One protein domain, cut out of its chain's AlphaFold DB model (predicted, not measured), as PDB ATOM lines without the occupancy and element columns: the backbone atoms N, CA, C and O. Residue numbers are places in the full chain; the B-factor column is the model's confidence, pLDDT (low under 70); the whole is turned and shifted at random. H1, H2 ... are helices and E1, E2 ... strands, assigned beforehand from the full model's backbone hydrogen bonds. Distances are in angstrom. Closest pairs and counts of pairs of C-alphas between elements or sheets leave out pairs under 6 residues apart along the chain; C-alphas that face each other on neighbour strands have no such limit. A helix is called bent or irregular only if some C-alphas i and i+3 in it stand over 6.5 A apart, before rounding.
ATOM      1  N   GLU A  92     103.153 110.602 174.494       93.38
ATOM      2  CA  GLU A  92     103.906 109.349 174.321       93.38
ATOM      3  C   GLU A  92     105.411 109.558 174.508       93.38
ATOM      4  O   GLU A  92     106.068 108.807 175.235       93.38
ATOM      5  N   GLU A  93     105.949 110.627 173.921       93.00
ATOM      6  CA  GLU A  93     107.359 110.980 174.045       93.00
ATOM      7  C   GLU A  93     107.713 111.337 175.500       93.00
ATOM      8  O   GLU A  93     108.743 110.905 176.023       93.00
ATOM      9  N   LYS A  94     106.814 112.022 176.218       90.38
ATOM     10  CA  LYS A  94     106.993 112.351 177.644       90.38
ATOM     11  C   LYS A  94     106.935 111.122 178.548       90.38
ATOM     12  O   LYS A  94     107.694 111.027 179.518       90.38
ATOM     13  N   ILE A  95     106.058 110.160 178.249       90.06
ATOM     14  CA  ILE A  95     106.030 108.865 178.945       90.06
ATOM     15  C   ILE A  95     107.372 108.159 178.750       90.06
ATOM     16  O   ILE A  95     107.969 107.715 179.735       90.06
ATOM     17  N   TYR A  96     107.880 108.118 177.516       90.81
ATOM     18  CA  TYR A  96     109.169 107.502 177.204       90.81
ATOM     19  C   TYR A  96     110.324 108.161 177.962       90.81
ATOM     20  O   TYR A  96     111.069 107.474 178.662       90.81
ATOM     21  N   GLN A  97     110.413 109.494 177.936       89.25
ATOM     22  CA  GLN A  97     111.406 110.262 178.696       89.25
ATOM     23  C   GLN A  97     111.389 109.913 180.190       89.25
ATOM     24  O   GLN A  97     112.442 109.762 180.816       89.25
ATOM     25  N   ARG A  98     110.201 109.729 180.781       84.56
ATOM     26  CA  ARG A  98     110.062 109.331 182.190       84.56
ATOM     27  C   ARG A  98     110.493 107.890 182.442       84.56
ATOM     28  O   ARG A  98     111.073 107.637 183.501       84.56
ATOM     29  N   GLN A  99     110.244 106.965 181.512       84.88
ATOM     30  CA  GLN A  99     110.758 105.598 181.618       84.88
ATOM     31  C   GLN A  99     112.291 105.611 181.702       84.88
ATOM     32  O   GLN A  99     112.847 105.092 182.671       84.88
ATOM     33  N   ILE A 100     112.957 106.271 180.752       83.12
ATOM     34  CA  ILE A 100     114.424 106.262 180.626       83.12
ATOM     35  C   ILE A 100     115.131 107.135 181.683       83.12
ATOM     36  O   ILE A 100     116.251 106.832 182.103       83.12
ATOM     37  N   SER A 101     114.468 108.183 182.192       74.75
ATOM     38  CA  SER A 101     115.006 109.047 183.260       74.75
ATOM     39  C   SER A 101     114.959 108.388 184.641       74.75
ATOM     40  O   SER A 101     115.920 108.479 185.406       74.75
ATOM     41  N   LYS A 102     113.875 107.664 184.971       65.00
ATOM     42  CA  LYS A 102     113.750 106.941 186.256       65.00
ATOM     43  C   LYS A 102     114.813 105.850 186.433       65.00
ATOM     44  O   LYS A 102     115.137 105.476 187.556       65.00
ATOM     45  N   GLN A 103     115.382 105.359 185.339       54.62
ATOM     46  CA  GLN A 103     116.346 104.260 185.341       54.62
ATOM     47  C   GLN A 103     117.786 104.737 185.559       54.62
ATOM     48  O   GLN A 103     118.559 104.033 186.204       54.62
ATOM     49  N   GLY A 104     118.122 105.962 185.138       48.69
ATOM     50  CA  GLY A 104     119.414 106.590 185.448       48.69
ATOM     51  C   GLY A 104     119.642 106.810 186.951       48.69
ATOM     52  O   GLY A 104     120.778 106.784 187.414       48.69
ATOM     53  N   LEU A 105     118.561 106.949 187.730       43.59
ATOM     54  CA  LEU A 105     118.599 107.072 189.194       43.59
ATOM     55  C   LEU A 105     118.634 105.709 189.913       43.59
ATOM     56  O   LEU A 105     119.196 105.602 191.002       43.59
ATOM     57  N   SER A 106     118.098 104.649 189.295       43.91
ATOM     58  CA  SER A 106     118.085 103.287 189.862       43.91
ATOM     59  C   SER A 106     119.480 102.658 189.970       43.91
ATOM     60  O   SER A 106     119.643 101.684 190.703       43.91
ATOM     61  N   GLY A 107     120.483 103.189 189.264       42.34
ATOM     62  CA  GLY A 107     121.880 102.775 189.421       42.34
ATOM     63  C   GLY A 107     122.554 103.306 190.692       42.34
ATOM     64  O   GLY A 107     123.637 102.832 191.026       42.34
ATOM     65  N   ALA A 108     121.944 104.271 191.397       39.34
ATOM     66  CA  ALA A 108     122.585 104.985 192.503       39.34
ATOM     67  C   ALA A 108     122.008 104.701 193.901       39.34
ATOM     68  O   ALA A 108     122.735 104.899 194.869       39.34
ATOM     69  N   VAL A 109     120.766 104.227 194.065       38.38
ATOM     70  CA  VAL A 109     120.217 103.914 195.400       38.38
ATOM     71  C   VAL A 109     119.196 102.779 195.314       38.38
ATOM     72  O   VAL A 109     118.121 102.924 194.733       38.38
ATOM     73  N   VAL A 110     119.522 101.644 195.933       44.41
ATOM     74  CA  VAL A 110     118.558 100.597 196.292       44.41
ATOM     75  C   VAL A 110     117.827 101.068 197.549       44.41
ATOM     76  O   VAL A 110     118.244 100.757 198.657       44.41
ATOM     77  N   GLU A 117     104.877 103.561 194.486       49.34
ATOM     78  CA  GLU A 117     104.699 104.970 194.124       49.34
ATOM     79  C   GLU A 117     103.736 105.065 192.941       49.34
ATOM     80  O   GLU A 117     104.117 104.963 191.775       49.34
ATOM     81  N   HIS A 118     102.457 105.280 193.261       53.94
ATOM     82  CA  HIS A 118     101.549 105.992 192.370       53.94
ATOM     83  C   HIS A 118     102.302 107.173 191.756       53.94
ATOM     84  O   HIS A 118     102.995 107.901 192.470       53.94
ATOM     85  N   ILE A 119     102.180 107.341 190.441       61.53
ATOM     86  CA  ILE A 119     102.826 108.421 189.706       61.53
ATOM     87  C   ILE A 119     102.307 109.754 190.268       61.53
ATOM     88  O   ILE A 119     101.200 110.183 189.955       61.53
ATOM     89  N   ARG A 120     103.067 110.366 191.179       68.06
ATOM     90  CA  ARG A 120     102.745 111.667 191.763       68.06
ATOM     91  C   ARG A 120     103.338 112.732 190.858       68.06
ATOM     92  O   ARG A 120     104.554 112.866 190.806       68.06
ATOM     93  N   PHE A 121     102.474 113.447 190.153       71.56
ATOM     94  CA  PHE A 121     102.849 114.622 189.376       71.56
ATOM     95  C   PHE A 121     102.563 115.881 190.184       71.56
ATOM     96  O   PHE A 121     101.522 115.972 190.845       71.56
ATOM     97  N   SER A 122     103.453 116.867 190.102       83.62
ATOM     98  CA  SER A 122     103.064 118.241 190.415       83.62
ATOM     99  C   SER A 122     102.039 118.747 189.387       83.62
ATOM    100  O   SER A 122     101.880 118.175 188.306       83.62
ATOM    101  N   VAL A 123     101.326 119.830 189.706       87.62
ATOM    102  CA  VAL A 123     100.370 120.438 188.763       87.62
ATOM    103  C   VAL A 123     101.075 120.891 187.483       87.62
ATOM    104  O   VAL A 123     100.537 120.705 186.395       87.62
ATOM    105  N   ASP A 124     102.284 121.438 187.601       85.69
ATOM    106  CA  ASP A 124     103.052 121.908 186.449       85.69
ATOM    107  C   ASP A 124     103.595 120.745 185.617       85.69
ATOM    108  O   ASP A 124     103.530 120.791 184.394       85.69
ATOM    109  N   GLU A 125     104.027 119.654 186.255       80.94
ATOM    110  CA  GLU A 125     104.400 118.430 185.541       80.94
ATOM    111  C   GLU A 125     103.218 117.795 184.811       80.94
ATOM    112  O   GLU A 125     103.399 117.244 183.730       80.94
ATOM    113  N   LEU A 126     102.023 117.840 185.405       86.00
ATOM    114  CA  LEU A 126     100.809 117.326 184.782       86.00
ATOM    115  C   LEU A 126     100.400 118.195 183.592       86.00
ATOM    116  O   LEU A 126     100.013 117.664 182.558       86.00
ATOM    117  N   ARG A 127     100.499 119.522 183.720       87.75
ATOM    118  CA  ARG A 127     100.266 120.443 182.600       87.75
ATOM    119  C   ARG A 127     101.235 120.165 181.471       87.75
ATOM    120  O   ARG A 127     100.788 119.948 180.355       87.75
ATOM    121  N   ASP A 128     102.525 120.109 181.789       85.62
ATOM    122  CA  ASP A 128     103.555 119.786 180.815       85.62
ATOM    123  C   ASP A 128     103.247 118.450 180.132       85.62
ATOM    124  O   ASP A 128     103.194 118.390 178.913       85.62
ATOM    125  N   LEU A 129     102.917 117.402 180.885       86.38
ATOM    126  CA  LEU A 129     102.586 116.080 180.350       86.38
ATOM    127  C   LEU A 129     101.503 116.092 179.245       86.38
ATOM    128  O   LEU A 129     101.562 115.261 178.340       86.38
ATOM    129  N   PHE A 130     100.544 117.021 179.300       88.94
ATOM    130  CA  PHE A 130      99.471 117.175 178.309       88.94
ATOM    131  C   PHE A 130      99.699 118.319 177.302       88.94
ATOM    132  O   PHE A 130      98.815 118.602 176.495       88.94
ATOM    133  N   THR A 131     100.866 118.963 177.318       89.81
ATOM    134  CA  THR A 131     101.263 119.968 176.324       89.81
ATOM    135  C   THR A 131     101.827 119.294 175.077       89.81
ATOM    136  O   THR A 131     102.716 118.447 175.175       89.81
ATOM    137  N   LEU A 132     101.335 119.715 173.909       92.69
ATOM    138  CA  LEU A 132     101.887 119.361 172.604       92.69
ATOM    139  C   LEU A 132     103.041 120.308 172.247       92.69
ATOM    140  O   LEU A 132     102.879 121.526 172.329       92.69
ATOM    141  N   HIS A 133     104.182 119.760 171.832       90.06
ATOM    142  CA  HIS A 133     105.327 120.529 171.336       90.06
ATOM    143  C   HIS A 133     105.477 120.360 169.822       90.06
ATOM    144  O   HIS A 133     105.916 119.312 169.364       90.06
ATOM    145  N   GLU A 134     105.132 121.392 169.054       91.19
ATOM    146  CA  GLU A 134     105.184 121.356 167.580       91.19
ATOM    147  C   GLU A 134     106.521 121.866 167.012       91.19
ATOM    148  O   GLU A 134     106.868 121.563 165.875       91.19
ATOM    149  N   ASP A 135     107.297 122.606 167.810       88.12
ATOM    150  CA  ASP A 135     108.503 123.319 167.360       88.12
ATOM    151  C   ASP A 135     109.787 122.464 167.349       88.12
ATOM    152  O   ASP A 135     110.882 122.991 167.144       88.12
ATOM    153  N   SER A 136     109.686 121.158 167.615       88.38
ATOM    154  CA  SER A 136     110.838 120.258 167.718       88.38
ATOM    155  C   SER A 136     110.642 118.996 166.891       88.38
ATOM    156  O   SER A 136     109.605 118.340 166.970       88.38
ATOM    157  N   ASP A 137     111.689 118.604 166.165       88.75
ATOM    158  CA  ASP A 137     111.741 117.317 165.472       88.75
ATOM    159  C   ASP A 137     111.824 116.136 166.458       88.75
ATOM    160  O   ASP A 137     111.472 115.011 166.101       88.75
ATOM    161  N   CYS A 138     112.307 116.364 167.688       93.38
ATOM    162  CA  CYS A 138     112.338 115.386 168.777       93.38
ATOM    163  C   CYS A 138     112.645 116.054 170.124       93.38
ATOM    164  O   CYS A 138     113.787 116.428 170.412       93.38
ATOM    165  N   VAL A 139     111.645 116.103 171.006       92.31
ATOM    166  CA  VAL A 139     111.781 116.704 172.342       92.31
ATOM    167  C   VAL A 139     112.778 115.922 173.202       92.31
ATOM    168  O   VAL A 139     113.498 116.491 174.020       92.31
ATOM    169  N   THR A 140     112.861 114.605 173.011       92.88
ATOM    170  CA  THR A 140     113.805 113.738 173.731       92.88
ATOM    171  C   THR A 140     115.246 114.056 173.356       92.88
ATOM    172  O   THR A 140     116.107 114.087 174.229       92.88
ATOM    173  N   HIS A 141     115.515 114.333 172.081       92.81
ATOM    174  CA  HIS A 141     116.837 114.744 171.623       92.81
ATOM    175  C   HIS A 141     117.218 116.126 172.171       92.81
ATOM    176  O   HIS A 141     118.340 116.305 172.646       92.81
ATOM    177  N   ASP A 142     116.281 117.080 172.172       90.69
ATOM    178  CA  ASP A 142     116.502 118.392 172.789       90.69
ATOM    179  C   ASP A 142     116.830 118.268 174.284       90.69
ATOM    180  O   ASP A 142     117.742 118.931 174.777       90.69
ATOM    181  N   LEU A 143     116.147 117.364 175.000       88.56
ATOM    182  CA  LEU A 143     116.408 117.090 176.414       88.56
ATOM    183  C   LEU A 143     117.797 116.477 176.661       88.56
ATOM    184  O   LEU A 143     118.388 116.716 177.715       88.56
ATOM    185  N   LEU A 144     118.325 115.695 175.713       88.31
ATOM    186  CA  LEU A 144     119.688 115.155 175.785       88.31
ATOM    187  C   LEU A 144     120.760 116.239 175.604       88.31
ATOM    188  O   LEU A 144     121.894 116.031 176.032       88.31
ATOM    189  N   GLY A 145     120.423 117.367 174.969       86.56
ATOM    190  CA  GLY A 145     121.387 118.413 174.628       86.56
ATOM    191  C   GLY A 145     122.455 117.940 173.635       86.56
ATOM    192  O   GLY A 145     123.606 118.349 173.744       86.56
ATOM    193  N   CYS A 146     122.110 117.036 172.706       85.88
ATOM    194  CA  CYS A 146     123.049 116.580 171.677       85.88
ATOM    195  C   CYS A 146     123.216 117.620 170.565       85.88
ATOM    196  O   CYS A 146     122.245 118.137 170.009       85.88
ATOM    197  N   ASP A 147     124.466 117.868 170.178       86.00
ATOM    198  CA  ASP A 147     124.815 118.777 169.080       86.00
ATOM    199  C   ASP A 147     124.939 118.057 167.724       86.00
ATOM    200  O   ASP A 147     125.254 118.663 166.704       86.00
ATOM    201  N   CYS A 148     124.668 116.752 167.687       83.94
ATOM    202  CA  CYS A 148     124.836 115.880 166.523       83.94
ATOM    203  C   CYS A 148     123.972 116.258 165.307       83.94
ATOM    204  O   CYS A 148     124.316 115.905 164.179       83.94
ATOM    205  N   THR A 149     122.879 116.994 165.511       70.94
ATOM    206  CA  THR A 149     122.008 117.505 164.440       70.94
ATOM    207  C   THR A 149     122.171 119.009 164.196       70.94
ATOM    208  O   THR A 149     121.556 119.556 163.279       70.94
ATOM    209  N   GLN A 150     123.032 119.698 164.959       59.94
ATOM    210  CA  GLN A 150     123.226 121.143 164.847       59.94
ATOM    211  C   GLN A 150     124.177 121.513 163.702       59.94
ATOM    212  O   GLN A 150     125.348 121.830 163.887       59.94
ATOM    213  N   SER A 151     123.620 121.606 162.498       45.72
ATOM    214  CA  SER A 151     123.951 122.720 161.610       45.72
ATOM    215  C   SER A 151     122.763 123.682 161.665       45.72
ATOM    216  O   SER A 151     121.712 123.352 161.125       45.72
ATOM    217  N   LYS A 173     122.693  90.606 178.348       42.09
ATOM    218  CA  LYS A 173     121.622  90.533 177.345       42.09
ATOM    219  C   LYS A 173     120.239  90.781 177.977       42.09
ATOM    220  O   LYS A 173     119.920  90.216 179.013       42.09
ATOM    221  N   ALA A 174     119.436  91.596 177.291       42.34
ATOM    222  CA  ALA A 174     117.966  91.659 177.316       42.34
ATOM    223  C   ALA A 174     117.193  92.044 178.603       42.34
ATOM    224  O   ALA A 174     115.966  92.028 178.564       42.34
ATOM    225  N   GLU A 175     117.834  92.469 179.698       46.69
ATOM    226  CA  GLU A 175     117.102  92.882 180.921       46.69
ATOM    227  C   GLU A 175     117.266  94.356 181.321       46.69
ATOM    228  O   GLU A 175     116.614  94.824 182.257       46.69
ATOM    229  N   LYS A 176     118.108  95.121 180.616       57.53
ATOM    230  CA  LYS A 176     118.336  96.528 180.952       57.53
ATOM    231  C   LYS A 176     117.487  97.464 180.107       57.53
ATOM    232  O   LYS A 176     117.635  97.635 178.906       57.53
ATOM    233  N   ASN A 177     116.578  98.053 180.843       64.38
ATOM    234  CA  ASN A 177     115.856  99.276 180.610       64.38
ATOM    235  C   ASN A 177     116.832 100.418 180.192       64.38
ATOM    236  O   ASN A 177     117.809 100.668 180.903       64.38
ATOM    237  N   ILE A 178     116.605 101.033 179.018       80.12
ATOM    238  CA  ILE A 178     117.516 102.013 178.380       80.12
ATOM    239  C   ILE A 178     117.563 103.313 179.191       80.12
ATOM    240  O   ILE A 178     116.532 103.906 179.490       80.12
ATOM    241  N   SER A 179     118.763 103.811 179.491       84.44
ATOM    242  CA  SER A 179     118.949 105.095 180.193       84.44
ATOM    243  C   SER A 179     119.114 106.288 179.241       84.44
ATOM    244  O   SER A 179     119.532 106.118 178.097       84.44
ATOM    245  N   MET A 180     118.913 107.517 179.735       84.81
ATOM    246  CA  MET A 180     119.249 108.748 178.985       84.81
ATOM    247  C   MET A 180     120.702 108.756 178.476       84.81
ATOM    248  O   MET A 180     120.965 109.108 177.331       84.81
ATOM    249  N   SER A 181     121.657 108.312 179.301       84.12
ATOM    250  CA  SER A 181     123.073 108.229 178.912       84.12
ATOM    251  C   SER A 181     123.351 107.207 177.815       84.12
ATOM    252  O   SER A 181     124.297 107.372 177.051       84.12
ATOM    253  N   GLU A 182     122.557 106.143 177.755       86.56
ATOM    254  CA  GLU A 182     122.662 105.136 176.707       86.56
ATOM    255  C   GLU A 182     122.035 105.653 175.414       86.56
ATOM    256  O   GLU A 182     122.661 105.563 174.364       86.56
ATOM    257  N   LEU A 183     120.868 106.299 175.501       89.06
ATOM    258  CA  LEU A 183     120.210 106.929 174.357       89.06
ATOM    259  C   LEU A 183     121.093 108.005 173.698       89.06
ATOM    260  O   LEU A 183     121.118 108.125 172.475       89.06
ATOM    261  N   MET A 184     121.886 108.734 174.489       88.31
ATOM    262  CA  MET A 184     122.890 109.681 173.987       88.31
ATOM    263  C   MET A 184     123.974 109.018 173.118       88.31
ATOM    264  O   MET A 184     124.529 109.657 172.232       88.31
ATOM    265  N   GLN A 185     124.298 107.749 173.371       90.19
ATOM    266  CA  GLN A 185     125.327 107.007 172.628       90.19
ATOM    267  C   GLN A 185     124.779 106.347 171.358       90.19
ATOM    268  O   GLN A 185     125.554 105.847 170.542       90.19
ATOM    269  N   TRP A 186     123.456 106.303 171.200       93.50
ATOM    270  CA  TRP A 186     122.823 105.759 170.005       93.50
ATOM    271  C   TRP A 186     123.063 106.681 168.809       93.50
ATOM    272  O   TRP A 186     123.356 107.865 168.957       93.50
ATOM    273  N   LYS A 187     122.925 106.140 167.598       93.44
ATOM    274  CA  LYS A 187     122.951 106.958 166.383       93.44
ATOM    275  C   LYS A 187     121.667 107.770 166.298       93.44
ATOM    276  O   LYS A 187     120.583 107.245 166.555       93.44
ATOM    277  N   HIS A 188     121.810 109.035 165.931       94.06
ATOM    278  CA  HIS A 188     120.735 110.017 165.861       94.06
ATOM    279  C   HIS A 188     120.548 110.437 164.408       94.06
ATOM    280  O   HIS A 188     121.518 110.833 163.760       94.06
ATOM    281  N   PHE A 189     119.320 110.335 163.903       92.81
ATOM    282  CA  PHE A 189     118.981 110.700 162.530       92.81
ATOM    283  C   PHE A 189     117.809 111.683 162.512       92.81
ATOM    284  O   PHE A 189     116.687 111.318 162.868       92.81
ATOM    285  N   SER A 190     118.049 112.913 162.056       89.81
ATOM    286  CA  SER A 190     116.980 113.884 161.769       89.81
ATOM    287  C   SER A 190     116.248 113.529 160.473       89.81
ATOM    288  O   SER A 190     116.757 112.724 159.693       89.81
ATOM    289  N   MET A 191     115.075 114.119 160.205       79.69
ATOM    290  CA  MET A 191     114.219 113.844 159.027       79.69
ATOM    291  C   MET A 191     114.955 113.620 157.700       79.69
ATOM    292  O   MET A 191     114.558 112.772 156.907       79.69
ATOM    293  N   GLN A 192     116.021 114.379 157.447       73.12
ATOM    294  CA  GLN A 192     116.716 114.405 156.156       73.12
ATOM    295  C   GLN A 192     117.827 113.352 156.031       73.12
ATOM    296  O   GLN A 192     118.410 113.200 154.960       73.12
ATOM    297  N   GLN A 193     118.151 112.648 157.115       83.00
ATOM    298  CA  GLN A 193     119.236 111.674 157.148       83.00
ATOM    299  C   GLN A 193     118.706 110.255 156.911       83.00
ATOM    300  O   GLN A 193     117.687 109.843 157.484       83.00
ATOM    301  N   ASP A 194     119.431 109.503 156.081       84.62
ATOM    302  CA  ASP A 194     119.199 108.076 155.884       84.62
ATOM    303  C   ASP A 194     119.724 107.293 157.095       84.62
ATOM    304  O   ASP A 194     120.887 107.424 157.483       84.62
ATOM    305  N   CYS A 195     118.850 106.482 157.690       85.06
ATOM    306  CA  CYS A 195     119.184 105.601 158.808       85.06
ATOM    307  C   CYS A 195     119.735 104.239 158.345       85.06
ATOM    308  O   CYS A 195     120.207 103.444 159.160       85.06
ATOM    309  N   GLY A 196     119.702 103.955 157.038       86.75
ATOM    310  CA  GLY A 196     120.210 102.715 156.455       86.75
ATOM    311  C   GLY A 196     119.353 101.480 156.746       86.75
ATOM    312  O   GLY A 196     119.770 100.372 156.412       86.75
ATOM    313  N   ASP A 197     118.173 101.644 157.359       88.50
ATOM    314  CA  ASP A 197     117.191 100.571 157.522       88.50
ATOM    315  C   ASP A 197     116.207 100.576 156.330       88.50
ATOM    316  O   ASP A 197     115.361 101.475 156.232       88.50
ATOM    317  N   PRO A 198     116.276  99.583 155.418       89.56
ATOM    318  CA  PRO A 198     115.413  99.530 154.239       89.56
ATOM    319  C   PRO A 198     113.925  99.380 154.587       89.56
ATOM    320  O   PRO A 198     113.076  99.737 153.771       89.56
ATOM    321  N   PHE A 199     113.585  98.889 155.784       89.81
ATOM    322  CA  PHE A 199     112.197  98.726 156.220       89.81
ATOM    323  C   PHE A 199     111.566 100.043 156.685       89.81
ATOM    324  O   PHE A 199     110.341 100.160 156.686       89.81
ATOM    325  N   LEU A 200     112.378 101.047 157.037       89.25
ATOM    326  CA  LEU A 200     111.902 102.380 157.420       89.25
ATOM    327  C   LEU A 200     111.823 103.350 156.236       89.25
ATOM    328  O   LEU A 200     111.079 104.327 156.308       89.25
ATOM    329  N   GLN A 201     112.530 103.077 155.135       86.31
ATOM    330  CA  GLN A 201     112.545 103.951 153.954       86.31
ATOM    331  C   GLN A 201     111.145 104.299 153.412       86.31
ATOM    332  O   GLN A 201     110.911 105.483 153.166       86.31
ATOM    333  N   PRO A 202     110.183 103.357 153.284       87.12
ATOM    334  CA  PRO A 202     108.851 103.680 152.763       87.12
ATOM    335  C   PRO A 202     108.043 104.644 153.640       87.12
ATOM    336  O   PRO A 202     107.135 105.294 153.142       87.12
ATOM    337  N   GLY A 203     108.341 104.717 154.942       84.56
ATOM    338  CA  GLY A 203     107.639 105.573 155.903       84.56
ATOM    339  C   GLY A 203     108.445 106.793 156.347       84.56
ATOM    340  O   GLY A 203     108.039 107.475 157.287       84.56
ATOM    341  N   ARG A 204     109.596 107.059 155.715       87.12
ATOM    342  CA  ARG A 204     110.573 108.039 156.205       87.12
ATOM    343  C   ARG A 204     110.022 109.461 156.274       87.12
ATOM    344  O   ARG A 204     110.396 110.195 157.185       87.12
ATOM    345  N   GLU A 205     109.129 109.820 155.352       88.31
ATOM    346  CA  GLU A 205     108.474 111.135 155.300       88.31
ATOM    347  C   GLU A 205     107.606 111.433 156.533       88.31
ATOM    348  O   GLU A 205     107.416 112.594 156.883       88.31
ATOM    349  N   TYR A 206     107.138 110.393 157.232       90.06
ATOM    350  CA  TYR A 206     106.323 110.511 158.444       90.06
ATOM    351  C   TYR A 206     107.153 110.486 159.736       90.06
ATOM    352  O   TYR A 206     106.599 110.592 160.827       90.06
ATOM    353  N   MET A 207     108.474 110.311 159.637       92.56
ATOM    354  CA  MET A 207     109.366 110.171 160.788       92.56
ATOM    355  C   MET A 207     110.158 111.457 161.005       92.56
ATOM    356  O   MET A 207     111.058 111.767 160.224       92.56
ATOM    357  N   SER A 208     109.887 112.168 162.101       93.94
ATOM    358  CA  SER A 208     110.629 113.388 162.443       93.94
ATOM    359  C   SER A 208     112.075 113.088 162.880       93.94
ATOM    360  O   SER A 208     113.013 113.800 162.519       93.94
ATOM    361  N   PHE A 209     112.282 111.983 163.602       94.88
ATOM    362  CA  PHE A 209     113.575 111.627 164.181       94.88
ATOM    363  C   PHE A 209     113.704 110.119 164.422       94.88
ATOM    364  O   PHE A 209     112.709 109.441 164.677       94.88
ATOM    365  N   VAL A 210     114.929 109.585 164.373       95.25
ATOM    366  CA  VAL A 210     115.215 108.175 164.680       95.25
ATOM    367  C   VAL A 210     116.415 108.058 165.620       95.25
ATOM    368  O   VAL A 210     117.506 108.544 165.322       95.25
ATOM    369  N   PHE A 211     116.217 107.344 166.732       94.94
ATOM    370  CA  PHE A 211     117.296 106.802 167.557       94.94
ATOM    371  C   PHE A 211     117.545 105.347 167.160       94.94
ATOM    372  O   PHE A 211     116.614 104.542 167.154       94.94
ATOM    373  N   GLN A 212     118.793 104.988 166.866       94.44
ATOM    374  CA  GLN A 212     119.139 103.640 166.414       94.44
ATOM    375  C   GLN A 212     120.375 103.095 167.126       94.44
ATOM    376  O   GLN A 212     121.415 103.750 167.214       94.44
ATOM    377  N   ASN A 213     120.286 101.838 167.549       93.31
ATOM    378  CA  ASN A 213     121.408 101.063 168.056       93.31
ATOM    379  C   ASN A 213     121.382  99.651 167.471       93.31
ATOM    380  O   ASN A 213     120.330  99.125 167.113       93.31
TER     381      ASN A 213
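This is residues 92 to 110, 117 to 151 and 173 to 213 of the 217 residues of the protein "(mimic poison frog) hypothetical protein" of Ranitomeya imitator (mimic poison frog) (UniProt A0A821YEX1). Two short helices, H3 and H4, pack on one longer helix, H1, and beyond them is a small ribbon of two antiparallel strands, E1 and E2. H5 lies at the far end past the ribbon, and residues 122 to 127, of which 123 to 127 belong to H2, stick out. The printed part has 95 residues, with the order H1 H2 H3 H4 E1 H5 E2; its class is mostly helix, though only 46 residues are in named elements. It is only just loose, close to compact, with a radius of gyration of the C-alphas of 15.3 A and spans of 41 by 35 by 25 A.

Start at H1, residues 92 to 106. Its residues 93 to 97 alone touch H3, residues 139 to 144; the closest C-alphas, of Gln 97 and Thr 140, are 6.5 A apart, at a shallow tilt of 24 degrees, the same way. H1 also touches H4, residues 180 to 183, closest at the C-alphas of Ile 100 and Met 180, 5.7 A. H2, residues 123 to 129, is close to H1 but not clearly touching: the C-alphas of Lys 94 and Leu 129 are 6.4 A apart. Look next at E1, residues 187 to 190, and E2, residues 209 to 212, antiparallel neighbours at 166 degrees; N 187 and O 212, and N 210 and O 189, are within hydrogen-bond range, each at 2.9 A. H3 and E2 are near each other, with 6 pairs of C-alphas within 10 A. H5, residues 201 to 206, touches no helix; it is irregular, with C-alphas 202 and 205 7.9 A apart. In H2 and H3 every O i to N i+4 pair is within hydrogen-bond range, in H1 7 of 11, in H5 0 of 2 beside 2 of 3 O i to N i+3 pairs; H4 is too short for an O i to N i+4 pair.

Find C-alpha 92 at (103.906, 109.349, 174.321); from there H1 runs 21.9 A to C-alpha 106. H2 spans 9.7 A, H3 8.8 A and H4 5.1 A. E1 begins at C-alpha 187, (122.951, 106.958, 166.383), and spans 10.2 A. H5 spans 10.1 A, and E2 runs 10.0 A to C-alpha 212 at (119.139, 103.640, 166.414).

The two farthest C-alphas, of Val 110 and Pro 202, are 44.7 A apart. Residues 111 to 116 are not printed, with 14.7 A between C-alphas 110 and 117; residues 152 to 172 are not printed, with 35.9 A between C-alphas 151 and 173. Of the links printed whole, none is long. The mean pLDDT of the printed part is 79.9; look for values under 70 at residues 102 to 110, 117 to 120, 150 to 151 and 173 to 177.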